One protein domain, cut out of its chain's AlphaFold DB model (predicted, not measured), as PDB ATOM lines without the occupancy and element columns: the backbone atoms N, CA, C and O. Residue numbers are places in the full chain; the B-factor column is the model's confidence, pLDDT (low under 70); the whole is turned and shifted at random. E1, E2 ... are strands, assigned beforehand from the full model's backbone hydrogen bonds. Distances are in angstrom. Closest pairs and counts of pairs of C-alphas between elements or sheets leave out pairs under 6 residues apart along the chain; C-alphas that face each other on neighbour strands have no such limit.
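AT A GLANCE: This is residues 3 to 80 of the 678 residues of an uncharacterized protein of Cupriavidus sp (UniProt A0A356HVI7). Little regular structure: two small antiparallel sheets, E1-E3-E4 and E2-E5, come near each other at E4 and E5, amid long loops. The hairpin E3-E4 makes most of the larger sheet, with short E1 at one end of E3. The printed part has 78 residues with five named strands, E1 to E5, and no named helix: all strand, with 25 residues in them. It is only just compact, close to loose, radius of gyration of the C-alphas 13.4 A, spans 38 by 28 by 17 A.

IN THESE COORDINATES: E1, residues 3 to 5, begins at C-alpha (-20.014, -42.226, -33.595). E2 is 31 to 34, E3 41 to 48, 20.3 A long, E4 64 to 69, 15.6 A. E5, 76 to 79, ends at (-8.836, -36.436, -21.085).

HOW THE PARTS SIT: Inner strand E3 pairs antiparallel with E1, N 4 to O 43 2.8 A, and E4, N 46 to O 67 2.8 A. E2 and E5 are antiparallel, N 33 to O 77 2.9 A. The closest C-alphas of E4 and E5, Thr 69 and Phe 77, are 7.0 A apart.

THE WHOLE: The C-alphas farthest apart, Lys 6 and Gln 25, are 39.1 A apart. Links E1 to E2 and E3 to E4 are long; the printed part has no cut. Residues 54 to 55 have pLDDT under 70.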
ATOM      1  N   ALA A   3     -18.935 -41.442 -34.185       93.81
ATOM      2  CA  ALA A   3     -20.014 -42.226 -33.595       93.81
ATOM      3  C   ALA A   3     -20.075 -43.608 -34.255       93.81
ATOM      4  O   ALA A   3     -19.919 -43.717 -35.467       93.81
ATOM      5  N   ILE A   4     -20.344 -44.653 -33.476       92.25
ATOM      6  CA  ILE A   4     -20.619 -45.994 -33.993       92.25
ATOM      7  C   ILE A   4     -22.127 -46.205 -34.000       92.25
ATOM      8  O   ILE A   4     -22.755 -46.234 -32.942       92.25
ATOM      9  N   VAL A   5     -22.708 -46.369 -35.184       90.94
ATOM     10  CA  VAL A   5     -24.140 -46.620 -35.383       90.94
ATOM     11  C   VAL A   5     -24.281 -47.975 -36.061       90.94
ATOM     12  O   VAL A   5     -23.738 -48.190 -37.139       90.94
ATOM     13  N   LYS A   6     -24.987 -48.918 -35.421       87.19
ATOM     14  CA  LYS A   6     -25.153 -50.300 -35.926       87.19
ATOM     15  C   LYS A   6     -23.827 -50.998 -36.298       87.19
ATOM     16  O   LYS A   6     -23.790 -51.808 -37.214       87.19
ATOM     17  N   GLY A   7     -22.743 -50.688 -35.585       84.38
ATOM     18  CA  GLY A   7     -21.415 -51.265 -35.833       84.38
ATOM     19  C   GLY A   7     -20.579 -50.552 -36.904       84.38
ATOM     20  O   GLY A   7     -19.425 -50.925 -37.081       84.38
ATOM     21  N   VAL A   8     -21.107 -49.514 -37.564       85.31
ATOM     22  CA  VAL A   8     -20.372 -48.697 -38.544       85.31
ATOM     23  C   VAL A   8     -19.903 -47.403 -37.889       85.31
ATOM     24  O   VAL A   8     -20.686 -46.702 -37.247       85.31
ATOM     25  N   GLU A   9     -18.617 -47.098 -38.038       90.88
ATOM     26  CA  GLU A   9     -18.004 -45.868 -37.543       90.88
ATOM     27  C   GLU A   9     -18.230 -44.706 -38.522       90.88
ATOM     28  O   GLU A   9     -17.976 -44.836 -39.717       90.88
ATOM     29  N   SER A  10     -18.707 -43.567 -38.016       92.06
ATOM     30  CA  SER A  10     -18.920 -42.356 -38.808       92.06
ATOM     31  C   SER A  10     -17.609 -41.642 -39.146       92.06
ATOM     32  O   SER A  10     -16.605 -41.783 -38.448       92.06
ATOM     33  N   LEU A  11     -17.668 -40.736 -40.124       92.25
ATOM     34  CA  LEU A  11     -16.634 -39.720 -40.314       92.25
ATOM     35  C   LEU A  11     -16.437 -38.865 -39.046       92.25
ATOM     36  O   LEU A  11     -17.378 -38.698 -38.252       92.25
ATOM     37  N   PRO A  12     -15.225 -38.321 -38.829       91.56
ATOM     38  CA  PRO A  12     -14.936 -37.489 -37.675       91.56
ATOM     39  C   PRO A  12     -15.702 -36.170 -37.737       91.56
ATOM     40  O   PRO A  12     -15.793 -35.511 -38.770       91.56
ATOM     41  N   SER A  13     -16.199 -35.742 -36.578       91.19
ATOM     42  CA  SER A  13     -16.664 -34.375 -36.355       91.19
ATOM     43  C   SER A  13     -15.571 -33.354 -36.686       91.19
ATOM     44  O   SER A  13     -14.378 -33.661 -36.608       91.19
ATOM     45  N   THR A  14     -15.967 -32.101 -36.921       87.69
ATOM     46  CA  THR A  14     -15.028 -30.974 -37.018       87.69
ATOM     47  C   THR A  14     -14.064 -30.959 -35.832       87.69
ATOM     48  O   THR A  14     -14.475 -31.156 -34.683       87.69
ATOM     49  N   THR A  15     -12.779 -30.733 -36.104       86.62
ATOM     50  CA  THR A  15     -11.741 -30.653 -35.074       86.62
ATOM     51  C   THR A  15     -11.973 -29.445 -34.170       86.62
ATOM     52  O   THR A  15     -12.202 -28.342 -34.663       86.62
ATOM     53  N   ALA A  16     -11.870 -29.646 -32.859       83.75
ATOM     54  CA  ALA A  16     -11.936 -28.589 -31.855       83.75
ATOM     55  C   ALA A  16     -10.593 -28.475 -31.118       83.75
ATOM     56  O   ALA A  16      -9.835 -29.442 -31.058       83.75
ATOM     57  N   TYR A  17     -10.315 -27.303 -30.547       81.50
ATOM     58  CA  TYR A  17      -9.142 -27.050 -29.710       81.50
ATOM     59  C   TYR A  17      -9.574 -26.647 -28.294       81.50
ATOM     60  O   TYR A  17     -10.643 -26.069 -28.102       81.50
ATOM     61  N   SER A  18      -8.744 -26.969 -27.300       79.50
ATOM     62  CA  SER A  18      -8.947 -26.559 -25.905       79.50
ATOM     63  C   SER A  18      -8.099 -25.326 -25.599       79.50
ATOM     64  O   SER A  18      -6.934 -25.270 -25.985       79.50
ATOM     65  N   THR A  19      -8.668 -24.353 -24.887       76.69
ATOM     66  CA  THR A  19      -7.941 -23.193 -24.332       76.69
ATOM     67  C   THR A  19      -7.633 -23.355 -22.840       76.69
ATOM     68  O   THR A  19      -7.240 -22.393 -22.183       76.69
ATOM     69  N   SER A  20      -7.873 -24.542 -22.282       74.06
ATOM     70  CA  SER A  20      -7.581 -24.877 -20.885       74.06
ATOM     71  C   SER A  20      -6.078 -25.099 -20.655       74.06
ATOM     72  O   SER A  20      -5.267 -24.973 -21.572       74.06
ATOM     73  N   LEU A  21      -5.694 -25.430 -19.416       76.56
ATOM     74  CA  LEU A  21      -4.307 -25.750 -19.064       76.56
ATOM     75  C   LEU A  21      -3.743 -26.869 -19.957       76.56
ATOM     76  O   LEU A  21      -4.409 -27.875 -20.200       76.56
ATOM     77  N   ALA A  22      -2.496 -26.694 -20.401       81.56
ATOM     78  CA  ALA A  22      -1.755 -27.706 -21.148       81.56
ATOM     79  C   ALA A  22      -1.591 -28.973 -20.296       81.56
ATOM     80  O   ALA A  22      -1.039 -28.910 -19.191       81.56
ATOM     81  N   LEU A  23      -2.082 -30.102 -20.815       85.00
ATOM     82  CA  LEU A  23      -2.139 -31.395 -20.132       85.00
ATOM     83  C   LEU A  23      -0.736 -31.941 -19.849       85.00
ATOM     84  O   LEU A  23      -0.502 -32.494 -18.778       85.00
ATOM     85  N   GLY A  24       0.212 -31.741 -20.768       81.38
ATOM     86  CA  GLY A  24       1.593 -32.203 -20.609       81.38
ATOM     87  C   GLY A  24       2.463 -31.308 -19.722       81.38
ATOM     88  O   GLY A  24       3.566 -31.710 -19.356       81.38
ATOM     89  N   GLN A  25       1.992 -30.108 -19.360       84.38
ATOM     90  CA  GLN A  25       2.768 -29.128 -18.583       84.38
ATOM     91  C   GLN A  25       2.236 -28.885 -17.168       84.38
ATOM     92  O   GLN A  25       2.934 -28.287 -16.351       84.38
ATOM     93  N   ASN A  26       1.015 -29.330 -16.860       83.00
ATOM     94  CA  ASN A  26       0.358 -29.059 -15.584       83.00
ATOM     95  C   ASN A  26      -0.112 -30.365 -14.940       83.00
ATOM     96  O   ASN A  26      -1.011 -31.036 -15.445       83.00
ATOM     97  N   VAL A  27       0.483 -30.715 -13.798       81.62
ATOM     98  CA  VAL A  27       0.129 -31.927 -13.046       81.62
ATOM     99  C   VAL A  27      -1.340 -31.864 -12.615       81.62
ATOM    100  O   VAL A  27      -1.753 -30.914 -11.952       81.62
ATOM    101  N   GLY A  28      -2.122 -32.883 -12.984       82.75
ATOM    102  CA  GLY A  28      -3.550 -32.978 -12.665       82.75
ATOM    103  C   GLY A  28      -4.475 -32.163 -13.577       82.75
ATOM    104  O   GLY A  28      -5.665 -32.064 -13.282       82.75
ATOM    105  N   ALA A  29      -3.964 -31.576 -14.666       85.94
ATOM    106  CA  ALA A  29      -4.813 -30.923 -15.656       85.94
ATOM    107  C   ALA A  29      -5.717 -31.938 -16.373       85.94
ATOM    108  O   ALA A  29      -5.315 -33.062 -16.664       85.94
ATOM    109  N   GLN A  30      -6.947 -31.515 -16.665       89.25
ATOM    110  CA  GLN A  30      -7.950 -32.317 -17.356       89.25
ATOM    111  C   GLN A  30      -8.679 -31.467 -18.391       89.25
ATOM    112  O   GLN A  30      -9.053 -30.323 -18.124       89.25
ATOM    113  N   ASN A  31      -8.937 -32.053 -19.556       88.56
ATOM    114  CA  ASN A  31      -9.739 -31.461 -20.613       88.56
ATOM    115  C   ASN A  31     -11.037 -32.247 -20.768       88.56
ATOM    116  O   ASN A  31     -11.023 -33.439 -21.058       88.56
ATOM    117  N   LYS A  32     -12.176 -31.570 -20.608       88.75
ATOM    118  CA  LYS A  32     -13.490 -32.167 -20.851       88.75
ATOM    119  C   LYS A  32     -13.979 -31.803 -22.249       88.75
ATOM    120  O   LYS A  32     -14.161 -30.626 -22.549       88.75
ATOM    121  N   VAL A  33     -14.245 -32.812 -23.069       88.81
ATOM    122  CA  VAL A  33     -14.871 -32.667 -24.389       88.81
ATOM    123  C   VAL A  33     -16.334 -33.089 -24.283       88.81
ATOM    124  O   VAL A  33     -16.637 -34.103 -23.656       88.81
ATOM    125  N   THR A  34     -17.243 -32.319 -24.878       90.06
ATOM    126  CA  THR A  34     -18.685 -32.612 -24.931       90.06
ATOM    127  C   THR A  34     -19.195 -32.544 -26.367       90.06
ATOM    128  O   THR A  34     -18.597 -31.874 -27.211       90.06
ATOM    129  N   TRP A  35     -20.287 -33.250 -26.667       90.81
ATOM    130  CA  TRP A  35     -20.878 -33.251 -28.007       90.81
ATOM    131  C   TRP A  35     -22.381 -33.526 -28.009       90.81
ATOM    132  O   TRP A  35     -22.953 -34.049 -27.052       90.81
ATOM    133  N   ASN A  36     -23.019 -33.188 -29.129       90.31
ATOM    134  CA  ASN A  36     -24.426 -33.487 -29.368       90.31
ATOM    135  C   ASN A  36     -24.633 -34.989 -29.582       90.31
ATOM    136  O   ASN A  36     -23.804 -35.656 -30.198       90.31
ATOM    137  N   SER A  37     -25.757 -35.516 -29.097       89.19
ATOM    138  CA  SER A  37     -26.104 -36.919 -29.322       89.19
ATOM    139  C   SER A  37     -26.369 -37.201 -30.800       89.19
ATOM    140  O   SER A  37     -27.093 -36.454 -31.456       89.19
ATOM    141  N   VAL A  38     -25.813 -38.301 -31.298       91.25
ATOM    142  CA  VAL A  38     -26.092 -38.864 -32.617       91.25
ATOM    143  C   VAL A  38     -27.131 -39.971 -32.456       91.25
ATOM    144  O   VAL A  38     -26.963 -40.903 -31.666       91.25
ATOM    145  N   THR A  39     -28.230 -39.865 -33.201       91.69
ATOM    146  CA  THR A  39     -29.330 -40.835 -33.165       91.69
ATOM    147  C   THR A  39     -28.837 -42.244 -33.488       91.69
ATOM    148  O   THR A  39     -28.222 -42.471 -34.526       91.69
ATOM    149  N   GLY A  40     -29.138 -43.205 -32.611       90.44
ATOM    150  CA  GLY A  40     -28.780 -44.613 -32.809       90.44
ATOM    151  C   GLY A  40     -27.306 -44.953 -32.561       90.44
ATOM    152  O   GLY A  40     -26.912 -46.091 -32.818       90.44
ATOM    153  N   ALA A  41     -26.498 -44.010 -32.063       91.81
ATOM    154  CA  ALA A  41     -25.129 -44.301 -31.653       91.81
ATOM    155  C   ALA A  41     -25.110 -45.284 -30.477       91.81
ATOM    156  O   ALA A  41     -25.898 -45.152 -29.542       91.81
ATOM    157  N   THR A  42     -24.202 -46.255 -30.514       94.19
ATOM    158  CA  THR A  42     -23.947 -47.212 -29.426       94.19
ATOM    159  C   THR A  42     -22.625 -46.931 -28.714       94.19
ATOM    160  O   THR A  42     -22.472 -47.280 -27.545       94.19
ATOM    161  N   LEU A  43     -21.690 -46.260 -29.392       94.12
ATOM    162  CA  LEU A  43     -20.383 -45.863 -28.873       94.12
ATOM    163  C   LEU A  43     -19.924 -44.564 -29.549       94.12
ATOM    164  O   LEU A  43     -20.271 -44.311 -30.701       94.12
ATOM    165  N   TYR A  44     -19.112 -43.770 -28.858       94.88
ATOM    166  CA  TYR A  44     -18.350 -42.665 -29.435       94.88
ATOM    167  C   TYR A  44     -16.858 -42.916 -29.249       94.88
ATOM    168  O   TYR A  44     -16.446 -43.201 -28.125       94.88
ATOM    169  N   ASN A  45     -16.057 -42.764 -30.307       94.75
ATOM    170  CA  ASN A  45     -14.596 -42.800 -30.222       94.75
ATOM    171  C   ASN A  45     -14.029 -41.374 -30.223       94.75
ATOM    172  O   ASN A  45     -14.412 -40.511 -31.025       94.75
ATOM    173  N   ILE A  46     -13.095 -41.121 -29.313       94.50
ATOM    174  CA  ILE A  46     -12.454 -39.828 -29.121       94.50
ATOM    175  C   ILE A  46     -11.002 -39.941 -29.576       94.50
ATOM    176  O   ILE A  46     -10.292 -40.891 -29.241       94.50
ATOM    177  N   TYR A  47     -10.575 -38.939 -30.340       93.38
ATOM    178  CA  TYR A  47      -9.241 -38.850 -30.914       93.38
ATOM    179  C   TYR A  47      -8.655 -37.471 -30.638       93.38
ATOM    180  O   TYR A  47      -9.397 -36.484 -30.616       93.38
ATOM    181  N   ARG A  48      -7.333 -37.396 -30.497       90.50
ATOM    182  CA  ARG A  48      -6.582 -36.137 -30.426       90.50
ATOM    183  C   ARG A  48      -5.234 -36.269 -31.117       90.50
ATOM    184  O   ARG A  48      -4.721 -37.367 -31.314       90.50
ATOM    185  N   THR A  49      -4.644 -35.136 -31.465       89.75
ATOM    186  CA  THR A  49      -3.241 -35.093 -31.871       89.75
ATOM    187  C   THR A  49      -2.329 -35.225 -30.652       89.75
ATOM    188  O   THR A  49      -2.763 -35.134 -29.494       89.75
ATOM    189  N   GLN A  50      -1.028 -35.342 -30.912       87.12
ATOM    190  CA  GLN A  50      -0.036 -34.969 -29.910       87.12
ATOM    191  C   GLN A  50      -0.282 -33.519 -29.460       87.12
ATOM    192  O   GLN A  50      -0.804 -32.702 -30.227       87.12
ATOM    193  N   GLU A  51       0.023 -33.223 -28.196       85.44
ATOM    194  CA  GLU A  51      -0.171 -31.880 -27.646       85.44
ATOM    195  C   GLU A  51       0.596 -30.847 -28.483       85.44
ATOM    196  O   GLU A  51       1.799 -30.983 -28.700       85.44
ATOM    197  N   ASN A  52      -0.120 -29.828 -28.961       80.62
ATOM    198  CA  ASN A  52       0.441 -28.694 -29.682       80.62
ATOM    199  C   ASN A  52       0.047 -27.410 -28.947       80.62
ATOM    200  O   ASN A  52      -1.137 -27.143 -28.742       80.62
ATOM    201  N   LEU A  53       1.039 -26.631 -28.521       80.19
ATOM    202  CA  LEU A  53       0.827 -25.453 -27.685       80.19
ATOM    203  C   LEU A  53       0.627 -24.205 -28.548       80.19
ATOM    204  O   LEU A  53       1.378 -23.955 -29.489       80.19
ATOM    205  N   GLY A  54      -0.370 -23.390 -28.197       69.38
ATOM    206  CA  GLY A  54      -0.515 -22.023 -28.712       69.38
ATOM    207  C   GLY A  54      -0.929 -21.883 -30.183       69.38
ATOM    208  O   GLY A  54      -0.848 -20.780 -30.718       69.38
ATOM    209  N   SER A  55      -1.374 -22.951 -30.850       69.56
ATOM    210  CA  SER A  55      -1.858 -22.897 -32.237       69.56
ATOM    211  C   SER A  55      -2.970 -23.918 -32.505       69.56
ATOM    212  O   SER A  55      -3.208 -24.822 -31.703       69.56
ATOM    213  N   ASN A  56      -3.680 -23.753 -33.625       74.06
ATOM    214  CA  ASN A  56      -4.681 -24.716 -34.090       74.06
ATOM    215  C   ASN A  56      -4.045 -26.092 -34.369       74.06
ATOM    216  O   ASN A  56      -2.827 -26.215 -34.517       74.06
ATOM    217  N   VAL A  57      -4.882 -27.128 -34.488       77.94
ATOM    218  CA  VAL A  57      -4.447 -28.450 -34.966       77.94
ATOM    219  C   VAL A  57      -3.733 -28.277 -36.318       77.94
ATOM    220  O   VAL A  57      -4.346 -27.723 -37.236       77.94
ATOM    221  N   PRO A  58      -2.459 -28.699 -36.464       80.00
ATOM    222  CA  PRO A  58      -1.738 -28.553 -37.723       80.00
ATOM    223  C   PRO A  58      -2.469 -29.270 -38.860       80.00
ATOM    224  O   PRO A  58      -2.998 -30.369 -38.676       80.00
ATOM    225  N   GLN A  59      -2.486 -28.662 -40.046       78.38
ATOM    226  CA  GLN A  59      -3.069 -29.294 -41.226       78.38
ATOM    227  C   GLN A  59      -2.339 -30.616 -41.513       78.38
ATOM    228  O   GLN A  59      -1.114 -30.644 -41.593       78.38
ATOM    229  N   GLY A  60      -3.093 -31.709 -41.647       76.31
ATOM    230  CA  GLY A  60      -2.538 -33.045 -41.890       76.31
ATOM    231  C   GLY A  60      -2.006 -33.772 -40.648       76.31
ATOM    232  O   GLY A  60      -1.455 -34.860 -40.788       76.31
ATOM    233  N   ALA A  61      -2.167 -33.225 -39.437       84.50
ATOM    234  CA  ALA A  61      -1.808 -33.946 -38.218       84.50
ATOM    235  C   ALA A  61      -2.685 -35.196 -38.031       84.50
ATOM    236  O   ALA A  61      -3.915 -35.116 -38.105       84.50
ATOM    237  N   LEU A  62      -2.062 -36.345 -37.741       86.69
ATOM    238  CA  LEU A  62      -2.805 -37.556 -37.400       86.69
ATOM    239  C   LEU A  62      -3.529 -37.386 -36.060       86.69
ATOM    240  O   LEU A  62      -2.999 -36.816 -35.105       86.69
ATOM    241  N   LEU A  63      -4.744 -37.924 -35.993       90.50
ATOM    242  CA  LEU A  63      -5.562 -37.978 -34.787       90.50
ATOM    243  C   LEU A  63      -5.502 -39.400 -34.226       90.50
ATOM    244  O   LEU A  63      -6.093 -40.309 -34.805       90.50
ATOM    245  N   GLY A  64      -4.788 -39.592 -33.119       92.50
ATOM    246  CA  GLY A  64      -4.696 -40.883 -32.441       92.50
ATOM    247  C   GLY A  64      -5.840 -41.083 -31.450       92.50
ATOM    248  O   GLY A  64      -6.355 -40.126 -30.867       92.50
ATOM    249  N   TYR A  65      -6.262 -42.331 -31.281       94.44
ATOM    250  CA  TYR A  65      -7.347 -42.719 -30.384       94.44
ATOM    251  C   TYR A  65      -6.942 -42.545 -28.915       94.44
ATOM    252  O   TYR A  65      -5.853 -42.957 -28.525       94.44
ATOM    253  N   ILE A  66      -7.819 -41.962 -28.092       94.19
ATOM    254  CA  ILE A  66      -7.587 -41.801 -26.640       94.19
ATOM    255  C   ILE A  66      -8.647 -42.454 -25.762       94.19
ATOM    256  O   ILE A  66      -8.467 -42.571 -24.554       94.19
ATOM    257  N   GLY A  67      -9.756 -42.905 -26.339       94.06
ATOM    258  CA  GLY A  67     -10.780 -43.595 -25.574       94.06
ATOM    259  C   GLY A  67     -12.134 -43.590 -26.253       94.06
ATOM    260  O   GLY A  67     -12.344 -42.958 -27.290       94.06
ATOM    261  N   SER A  68     -13.064 -44.302 -25.633       93.44
ATOM    262  CA  SER A  68     -14.443 -44.410 -26.085       93.44
ATOM    263  C   SER A  68     -15.404 -44.231 -24.924       93.44
ATOM    264  O   SER A  68     -15.088 -44.606 -23.796       93.44
ATOM    265  N   THR A  69     -16.599 -43.725 -25.201       93.19
ATOM    266  CA  THR A  69     -17.678 -43.635 -24.211       93.19
ATOM    267  C   THR A  69     -19.006 -44.065 -24.818       93.19
ATOM    268  O   THR A  69     -19.229 -43.909 -26.022       93.19
ATOM    269  N   THR A  70     -19.892 -44.630 -24.002       91.50
ATOM    270  CA  THR A  70     -21.259 -44.950 -24.419       91.50
ATOM    271  C   THR A  70     -22.138 -43.695 -24.359       91.50
ATOM    272  O   THR A  70     -21.841 -42.761 -23.607       91.50
ATOM    273  N   PRO A  71     -23.222 -43.624 -25.150       89.12
ATOM    274  CA  PRO A  71     -24.163 -42.514 -25.065       89.12
ATOM    275  C   PRO A  71     -24.725 -42.348 -23.649       89.12
ATOM    276  O   PRO A  71     -25.219 -43.301 -23.047       89.12
ATOM    277  N   ALA A  72     -24.677 -41.124 -23.132       82.31
ATOM    278  CA  ALA A  72     -25.154 -40.766 -21.800       82.31
ATOM    279  C   ALA A  72     -25.817 -39.381 -21.824       82.31
ATOM    280  O   ALA A  72     -25.653 -38.616 -22.771       82.31
ATOM    281  N   GLY A  73     -26.531 -39.017 -20.754       74.31
ATOM    282  CA  GLY A  73     -27.308 -37.769 -20.694       74.31
ATOM    283  C   GLY A  73     -26.519 -36.473 -20.953       74.31
ATOM    284  O   GLY A  73     -27.125 -35.465 -21.295       74.31
ATOM    285  N   THR A  74     -25.186 -36.482 -20.824       77.19
ATOM    286  CA  THR A  74     -24.318 -35.313 -21.066       77.19
ATOM    287  C   THR A  74     -23.192 -35.545 -22.081       77.19
ATOM    288  O   THR A  74     -22.343 -34.665 -22.192       77.19
ATOM    289  N   ASN A  75     -23.176 -36.689 -22.795       89.56
ATOM    290  CA  ASN A  75     -22.196 -37.078 -23.833       89.56
ATOM    291  C   ASN A  75     -20.840 -36.353 -23.724       89.56
ATOM    292  O   ASN A  75     -20.589 -35.352 -24.401       89.56
ATOM    293  N   SER A  76     -19.988 -36.836 -22.814       90.94
ATOM    294  CA  SER A  76     -18.713 -36.191 -22.501       90.94
ATOM    295  C   SER A  76     -17.583 -37.185 -22.256       90.94
ATOM    296  O   SER A  76     -17.832 -38.316 -21.839       90.94
ATOM    297  N   PHE A  77     -16.352 -36.736 -22.483       92.19
ATOM    298  CA  PHE A  77     -15.116 -37.468 -22.214       92.19
ATOM    299  C   PHE A  77     -14.128 -36.554 -21.487       92.19
ATOM    300  O   PHE A  77     -14.002 -35.382 -21.849       92.19
ATOM    301  N   ILE A  78     -13.458 -37.073 -20.460       91.06
ATOM    302  CA  ILE A  78     -12.402 -36.365 -19.732       91.06
ATOM    303  C   ILE A  78     -11.071 -36.964 -20.176       91.06
ATOM    304  O   ILE A  78     -10.841 -38.151 -19.986       91.06
ATOM    305  N   ASP A  79     -10.227 -36.132 -20.772       90.88
ATOM    306  CA  ASP A  79      -8.836 -36.436 -21.085       90.88
ATOM    307  C   ASP A  79      -7.948 -35.874 -19.970       90.88
ATOM    308  O   ASP A  79      -7.869 -34.659 -19.781       90.88
ATOM    309  N   ASP A  80      -7.305 -36.760 -19.219       89.00
ATOM    310  CA  ASP A  80      -6.395 -36.471 -18.110       89.00
ATOM    311  C   ASP A  80      -4.921 -36.690 -18.493       89.00
ATOM    312  O   ASP A  80      -4.102 -37.048 -17.650       89.00
TER     313      ASP A  80